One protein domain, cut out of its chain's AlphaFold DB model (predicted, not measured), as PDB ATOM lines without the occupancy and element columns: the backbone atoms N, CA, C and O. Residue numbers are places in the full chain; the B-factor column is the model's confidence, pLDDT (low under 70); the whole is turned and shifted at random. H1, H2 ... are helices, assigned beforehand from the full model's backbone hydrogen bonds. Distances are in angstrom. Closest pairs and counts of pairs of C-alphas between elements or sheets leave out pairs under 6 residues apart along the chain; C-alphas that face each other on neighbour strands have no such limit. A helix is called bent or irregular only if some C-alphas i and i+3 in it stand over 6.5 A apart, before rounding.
ATOM      1  N   ALA A  52     173.371 197.033 248.840       80.12
ATOM      2  CA  ALA A  52     172.197 197.777 248.394       80.12
ATOM      3  C   ALA A  52     172.444 199.295 248.367       80.12
ATOM      4  O   ALA A  52     172.031 199.967 247.423       80.12
ATOM      5  N   ILE A  53     173.148 199.837 249.367       82.06
ATOM      6  CA  ILE A  53     173.521 201.259 249.409       82.06
ATOM      7  C   ILE A  53     174.491 201.590 248.272       82.06
ATOM      8  O   ILE A  53     174.300 202.585 247.578       82.06
ATOM      9  N   LYS A  54     175.500 200.746 248.029       83.19
ATOM     10  CA  LYS A  54     176.436 200.930 246.908       83.19
ATOM     11  C   LYS A  54     175.726 200.902 245.559       83.19
ATOM     12  O   LYS A  54     176.012 201.748 244.717       83.19
ATOM     13  N   LEU A  55     174.797 199.966 245.362       85.12
ATOM     14  CA  LEU A  55     174.016 199.886 244.130       85.12
ATOM     15  C   LEU A  55     173.158 201.140 243.941       85.12
ATOM     16  O   LEU A  55     173.163 201.724 242.863       85.12
ATOM     17  N   ASN A  56     172.499 201.601 245.005       85.94
ATOM     18  CA  ASN A  56     171.701 202.820 244.967       85.94
ATOM     19  C   ASN A  56     172.557 204.050 244.628       85.94
ATOM     20  O   ASN A  56     172.167 204.855 243.789       85.94
ATOM     21  N   ASN A  57     173.750 204.166 245.215       86.44
ATOM     22  CA  ASN A  57     174.679 205.251 244.905       86.44
ATOM     23  C   ASN A  57     175.120 205.221 243.435       86.44
ATOM     24  O   ASN A  57     175.124 206.259 242.782       86.44
ATOM     25  N   LEU A  58     175.431 204.041 242.891       86.75
ATOM     26  CA  LEU A  58     175.780 203.888 241.474       86.75
ATOM     27  C   LEU A  58     174.616 204.259 240.544       86.75
ATOM     28  O   LEU A  58     174.836 204.867 239.497       86.75
ATOM     29  N   GLU A  59     173.383 203.919 240.920       86.69
ATOM     30  CA  GLU A  59     172.179 204.328 240.192       86.69
ATOM     31  C   GLU A  59     171.985 205.849 240.231       86.69
ATOM     32  O   GLU A  59     171.689 206.450 239.198       86.69
ATOM     33  N   TRP A  60     172.220 206.495 241.375       89.12
ATOM     34  CA  TRP A  60     172.171 207.955 241.479       89.12
ATOM     35  C   TRP A  60     173.245 208.637 240.641       89.12
ATOM     36  O   TRP A  60     172.929 209.571 239.906       89.12
ATOM     37  N   GLU A  61     174.485 208.151 240.668       88.25
ATOM     38  CA  GLU A  61     175.552 208.673 239.809       88.25
ATOM     39  C   GLU A  61     175.205 208.538 238.323       88.25
ATOM     40  O   GLU A  61     175.484 209.437 237.527       88.25
ATOM     41  N   LYS A  62     174.580 207.421 237.941       87.94
ATOM     42  CA  LYS A  62     174.084 207.201 236.581       87.94
ATOM     43  C   LYS A  62     173.041 208.254 236.204       87.94
ATOM     44  O   LYS A  62     173.168 208.911 235.173       87.94
ATOM     45  N   ILE A  63     172.051 208.476 237.068       85.88
ATOM     46  CA  ILE A  63     171.013 209.497 236.867       85.88
ATOM     47  C   ILE A  63     171.637 210.894 236.771       85.88
ATOM     48  O   ILE A  63     171.255 211.677 235.902       85.88
ATOM     49  N   GLU A  64     172.636 211.212 237.594       86.88
ATOM     50  CA  GLU A  64     173.361 212.478 237.506       86.88
ATOM     51  C   GLU A  64     174.098 212.636 236.170       86.88
ATOM     52  O   GLU A  64     174.041 213.706 235.557       86.88
ATOM     53  N   ARG A  65     174.759 211.586 235.671       86.38
ATOM     54  CA  ARG A  65     175.402 211.598 234.347       86.38
ATOM     55  C   ARG A  65     174.388 211.798 233.223       86.38
ATOM     56  O   ARG A  65     174.664 212.555 232.290       86.38
ATOM     57  N   MET A  66     173.206 211.195 233.334       87.31
ATOM     58  CA  MET A  66     172.111 211.380 232.377       87.31
ATOM     59  C   MET A  66     171.547 212.808 232.436       87.31
ATOM     60  O   MET A  66     171.371 213.447 231.398       87.31
ATOM     61  N   LEU A  67     171.356 213.370 233.634       86.62
ATOM     62  CA  LEU A  67     170.948 214.768 233.831       86.62
ATOM     63  C   LEU A  67     171.974 215.760 233.272       86.62
ATOM     64  O   LEU A  67     171.587 216.827 232.804       86.62
ATOM     65  N   ARG A  68     173.262 215.410 233.241       84.44
ATOM     66  CA  ARG A  68     174.322 216.208 232.595       84.44
ATOM     67  C   ARG A  68     174.393 216.028 231.076       84.44
ATOM     68  O   ARG A  68     175.107 216.779 230.411       84.44
ATOM     69  N   GLY A  69     173.681 215.042 230.531       79.50
ATOM     70  CA  GLY A  69     173.764 214.646 229.126       79.50
ATOM     71  C   GLY A  69     175.081 213.952 228.759       79.50
ATOM     72  O   GLY A  69     175.445 213.949 227.589       79.50
ATOM     73  N   VAL A  70     175.811 213.417 229.748       82.38
ATOM     74  CA  VAL A  70     177.037 212.623 229.535       82.38
ATOM     75  C   VAL A  70     176.687 211.173 229.213       82.38
ATOM     76  O   VAL A  70     177.378 210.530 228.428       82.38
ATOM     77  N   GLU A  71     175.611 210.662 229.807       81.94
ATOM     78  CA  GLU A  71     175.136 209.297 229.602       81.94
ATOM     79  C   GLU A  71     173.799 209.295 228.858       81.94
ATOM     80  O   GLU A  71     172.894 210.076 229.169       81.94
ATOM     81  N   GLU A  72     173.683 208.431 227.851       77.88
ATOM     82  CA  GLU A  72     172.464 208.289 227.065       77.88
ATOM     83  C   GLU A  72     171.401 207.517 227.853       77.88
ATOM     84  O   GLU A  72     171.665 206.471 228.450       77.88
ATOM     85  N   VAL A  73     170.169 208.028 227.845       81.94
ATOM     86  CA  VAL A  73     169.027 207.360 228.477       81.94
ATOM     87  C   VAL A  73     168.558 206.217 227.585       81.94
ATOM     88  O   VAL A  73     167.718 206.404 226.707       81.94
ATOM     89  N   THR A  74     169.131 205.031 227.776       75.06
ATOM     90  CA  THR A  74     168.780 203.838 226.999       75.06
ATOM     91  C   THR A  74     167.504 203.182 227.527       75.06
ATOM     92  O   THR A  74     167.445 202.826 228.702       75.06
ATOM     93  N   GLY A  75     166.529 202.937 226.647       72.50
ATOM     94  CA  GLY A  75     165.422 201.994 226.876       72.50
ATOM     95  C   GLY A  75     164.102 202.592 227.370       72.50
ATOM     96  O   GLY A  75     163.056 202.091 226.971       72.50
ATOM     97  N   ASP A  76     164.137 203.688 228.135       82.56
ATOM     98  CA  ASP A  76     162.937 204.271 228.754       82.56
ATOM     99  C   ASP A  76     162.649 205.686 228.221       82.56
ATOM    100  O   ASP A  76     163.240 206.678 228.658       82.56
ATOM    101  N   GLU A  77     161.711 205.796 227.270       86.25
ATOM    102  CA  GLU A  77     161.293 207.086 226.693       86.25
ATOM    103  C   GLU A  77     160.702 208.033 227.748       86.25
ATOM    104  O   GLU A  77     160.976 209.234 227.722       86.25
ATOM    105  N   ASP A  78     159.940 207.499 228.706       89.56
ATOM    106  CA  ASP A  78     159.346 208.282 229.795       89.56
ATOM    107  C   ASP A  78     160.422 208.904 230.693       89.56
ATOM    108  O   ASP A  78     160.375 210.102 230.977       89.56
ATOM    109  N   LEU A  79     161.441 208.120 231.064       86.62
ATOM    110  CA  LEU A  79     162.573 208.594 231.861       86.62
ATOM    111  C   LEU A  79     163.386 209.643 231.097       86.62
ATOM    112  O   LEU A  79     163.804 210.650 231.663       86.62
ATOM    113  N   ARG A  80     163.580 209.445 229.791       88.00
ATOM    114  CA  ARG A  80     164.260 210.418 228.932       88.00
ATOM    115  C   ARG A  80     163.500 211.743 228.875       88.00
ATOM    116  O   ARG A  80     164.115 212.801 228.991       88.00
ATOM    117  N   ASN A  81     162.179 211.694 228.720       91.19
ATOM    118  CA  ASN A  81     161.325 212.881 228.711       91.19
ATOM    119  C   ASN A  81     161.342 213.598 230.062       91.19
ATOM    120  O   ASN A  81     161.392 214.829 230.099       91.19
ATOM    121  N   GLU A  82     161.337 212.843 231.160       92.06
ATOM    122  CA  GLU A  82     161.496 213.394 232.497       92.06
ATOM    123  C   GLU A  82     162.851 214.097 232.631       92.06
ATOM    124  O   GLU A  82     162.891 215.286 232.924       92.06
ATOM    125  N   ILE A  83     163.961 213.436 232.303       88.81
ATOM    126  CA  ILE A  83     165.305 214.029 232.375       88.81
ATOM    127  C   ILE A  83     165.404 215.315 231.546       88.81
ATOM    128  O   ILE A  83     165.912 216.318 232.042       88.81
ATOM    129  N   LEU A  84     164.853 215.336 230.329       88.56
ATOM    130  CA  LEU A  84     164.801 216.543 229.498       88.56
ATOM    131  C   LEU A  84     163.956 217.660 230.134       88.56
ATOM    132  O   LEU A  84     164.333 218.833 230.081       88.56
ATOM    133  N   ASP A  85     162.821 217.327 230.752       92.62
ATOM    134  CA  ASP A  85     161.991 218.305 231.460       92.62
ATOM    135  C   ASP A  85     162.717 218.884 232.680       92.62
ATOM    136  O   ASP A  85     162.660 220.091 232.919       92.62
ATOM    137  N   TRP A  86     163.457 218.054 233.414       91.38
ATOM    138  CA  TRP A  86     164.292 218.489 234.531       91.38
ATOM    139  C   TRP A  86     165.443 219.379 234.058       91.38
ATOM    140  O   TRP A  86     165.647 220.450 234.632       91.38
ATOM    141  N   GLN A  87     166.128 219.021 232.968       88.31
ATOM    142  CA  GLN A  87     167.161 219.862 232.360       88.31
ATOM    143  C   GLN A  87     166.609 221.227 231.929       88.31
ATOM    144  O   GLN A  87     167.247 222.259 232.144       88.31
ATOM    145  N   ARG A  88     165.389 221.252 231.378       88.50
ATOM    146  CA  ARG A  88     164.687 222.482 230.988       88.50
ATOM    147  C   ARG A  88     164.265 223.330 232.189       88.50
ATOM    148  O   ARG A  88     164.346 224.554 232.124       88.50
ATOM    149  N   LYS A  89     163.773 222.706 233.263       92.00
ATOM    150  CA  LYS A  89     163.305 223.394 234.481       92.00
ATOM    151  C   LYS A  89     164.452 223.937 235.323       92.00
ATOM    152  O   LYS A  89     164.295 224.969 235.974       92.00
ATOM    153  N   PHE A  90     165.587 223.250 235.304       87.31
ATOM    154  CA  PHE A  90     166.717 223.507 236.185       87.31
ATOM    155  C   PHE A  90     168.033 223.647 235.402       87.31
ATOM    156  O   PHE A  90     168.992 222.923 235.677       87.31
ATOM    157  N   PRO A  91     168.140 224.609 234.465       82.00
ATOM    158  CA  PRO A  91     169.327 224.752 233.619       82.00
ATOM    159  C   PRO A  91     170.606 224.995 234.434       82.00
ATOM    160  O   PRO A  91     171.678 224.531 234.065       82.00
ATOM    161  N   HIS A  92     170.507 225.652 235.592       78.81
ATOM    162  CA  HIS A  92     171.658 225.913 236.463       78.81
ATOM    163  C   HIS A  92     172.255 224.650 237.105       78.81
ATOM    164  O   HIS A  92     173.455 224.619 237.365       78.81
ATOM    165  N   PHE A  93     171.455 223.603 237.325       70.94
ATOM    166  CA  PHE A  93     171.940 222.331 237.875       70.94
ATOM    167  C   PHE A  93     172.724 221.516 236.841       70.94
ATOM    168  O   PHE A  93     173.637 220.772 237.188       70.94
ATOM    169  N   VAL A  94     172.389 221.697 235.566       75.38
ATOM    170  CA  VAL A  94     172.996 220.984 234.437       75.38
ATOM    171  C   VAL A  94     174.244 221.712 233.938       75.38
ATOM    172  O   VAL A  94     175.260 221.085 233.646       75.38
ATOM    173  N   SER A  95     174.191 223.044 233.887       66.31
ATOM    174  CA  SER A  95     175.267 223.889 233.357       66.31
ATOM    175  C   SER A  95     176.362 224.217 234.375       66.31
ATOM    176  O   SER A  95     177.450 224.623 233.980       66.31
TER     177      SER A  95
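AT A GLANCE: This is residues 52 to 95 of the 411 residues of an uncharacterized protein of Glossina pallidipes (UniProt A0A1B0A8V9). One long straight helix, H1, meets the side of a second helix, H2, with its last residues, and together they make a tilted T whose stem is H1. The far part of that stem, residues 52 to 61 of H1, sticks out free; a loop of residues 68 to 76 leads from the end of H1 to the beginning of H2, and the very short helix H3 folds back after H2 to lie near the junction. The printed part has 44 residues with three named helices, in the order H1, H2, H3 along the chain, and no named strand; its class is all helix, with 34 residues in named helices. It is only just compact, close to loose, with a radius of gyration of the C-alphas of 10.9 A, and the C-alphas span 31 by 24 by 15 A along their three main axes.

IN THESE COORDINATES: H1 is the longest helix by residues, with 16 of them, residues 52 to 67, from Ala 52 to Leu 67. Its first C-alpha, that of Ala 52, is at (172.197, 197.777, 248.394), and its last, that of Leu 67, is at (170.948, 214.768, 233.831). From first to last C-alpha H1 measures 22.4 A. H2 takes in residues 77 to 89, from Glu 77 to Lys 89, 13 residues, and measures 18.2 A from first to last C-alpha. H2 begins with C-alpha 77 at (161.293, 207.086, 226.693). H3 has five residues, 91 to 95, from Pro 91 to Ser 95, and its last C-alpha is at (175.267, 223.889, 233.357). Between H1 and H2 run residues 68 to 76, with C-alpha 72 at (172.464, 208.289, 227.065).

HOW THE PARTS SIT: H1 and H2 touch, with 5 pairs of C-alphas within 8 A. Their closest C-alphas are those of Leu 67 and Ile 83, 5.9 A apart. H1 touches H2 with residues 66 to 67 alone, and H2 touches H1 with residues 83 to 87 alone. The lines of H1 and H2 stand at a steep tilt of 65 degrees, and the two helices run the same way. Their centres are 16.6 A apart. H3 touches no helix but is near both of the others. H3 and H2 are close but not clearly touching, and their closest C-alphas are those of Gln 87 and Val 94, 6.3 A apart. H3 and H1 are also close but not clearly touching, and here the closest C-alphas are those of Leu 67 and Val 94, 6.6 A apart. In H1, H2 and H3 every pair of backbone O of residue i and N of residue i+4 is within hydrogen-bond range. No helix is bent or irregular.

THE WHOLE: The two C-alphas farthest apart are those of Ala 52 and Arg 88, at 31.1 A, and the first and last printed C-alphas, those of Ala 52 and Ser 95, are 30.3 A apart. Residues 52 to 61, which belong to H1, stand free. The body without them has 34 residues and spans 26 by 16 by 9 A, with a radius of gyration of 8.9 A. The printed part has no cut from residue 52 to residue 95. The link from H1 to H2, 9 residues, is short, the link from H2 to H3, 1 residue, is tight, and no link is long. The mean pLDDT of the printed part is 84.5. H2 has a mean of 90, H1 of 86 and H3 of 75, and one printed residue, Ser 95, is under 70 in this predicted model.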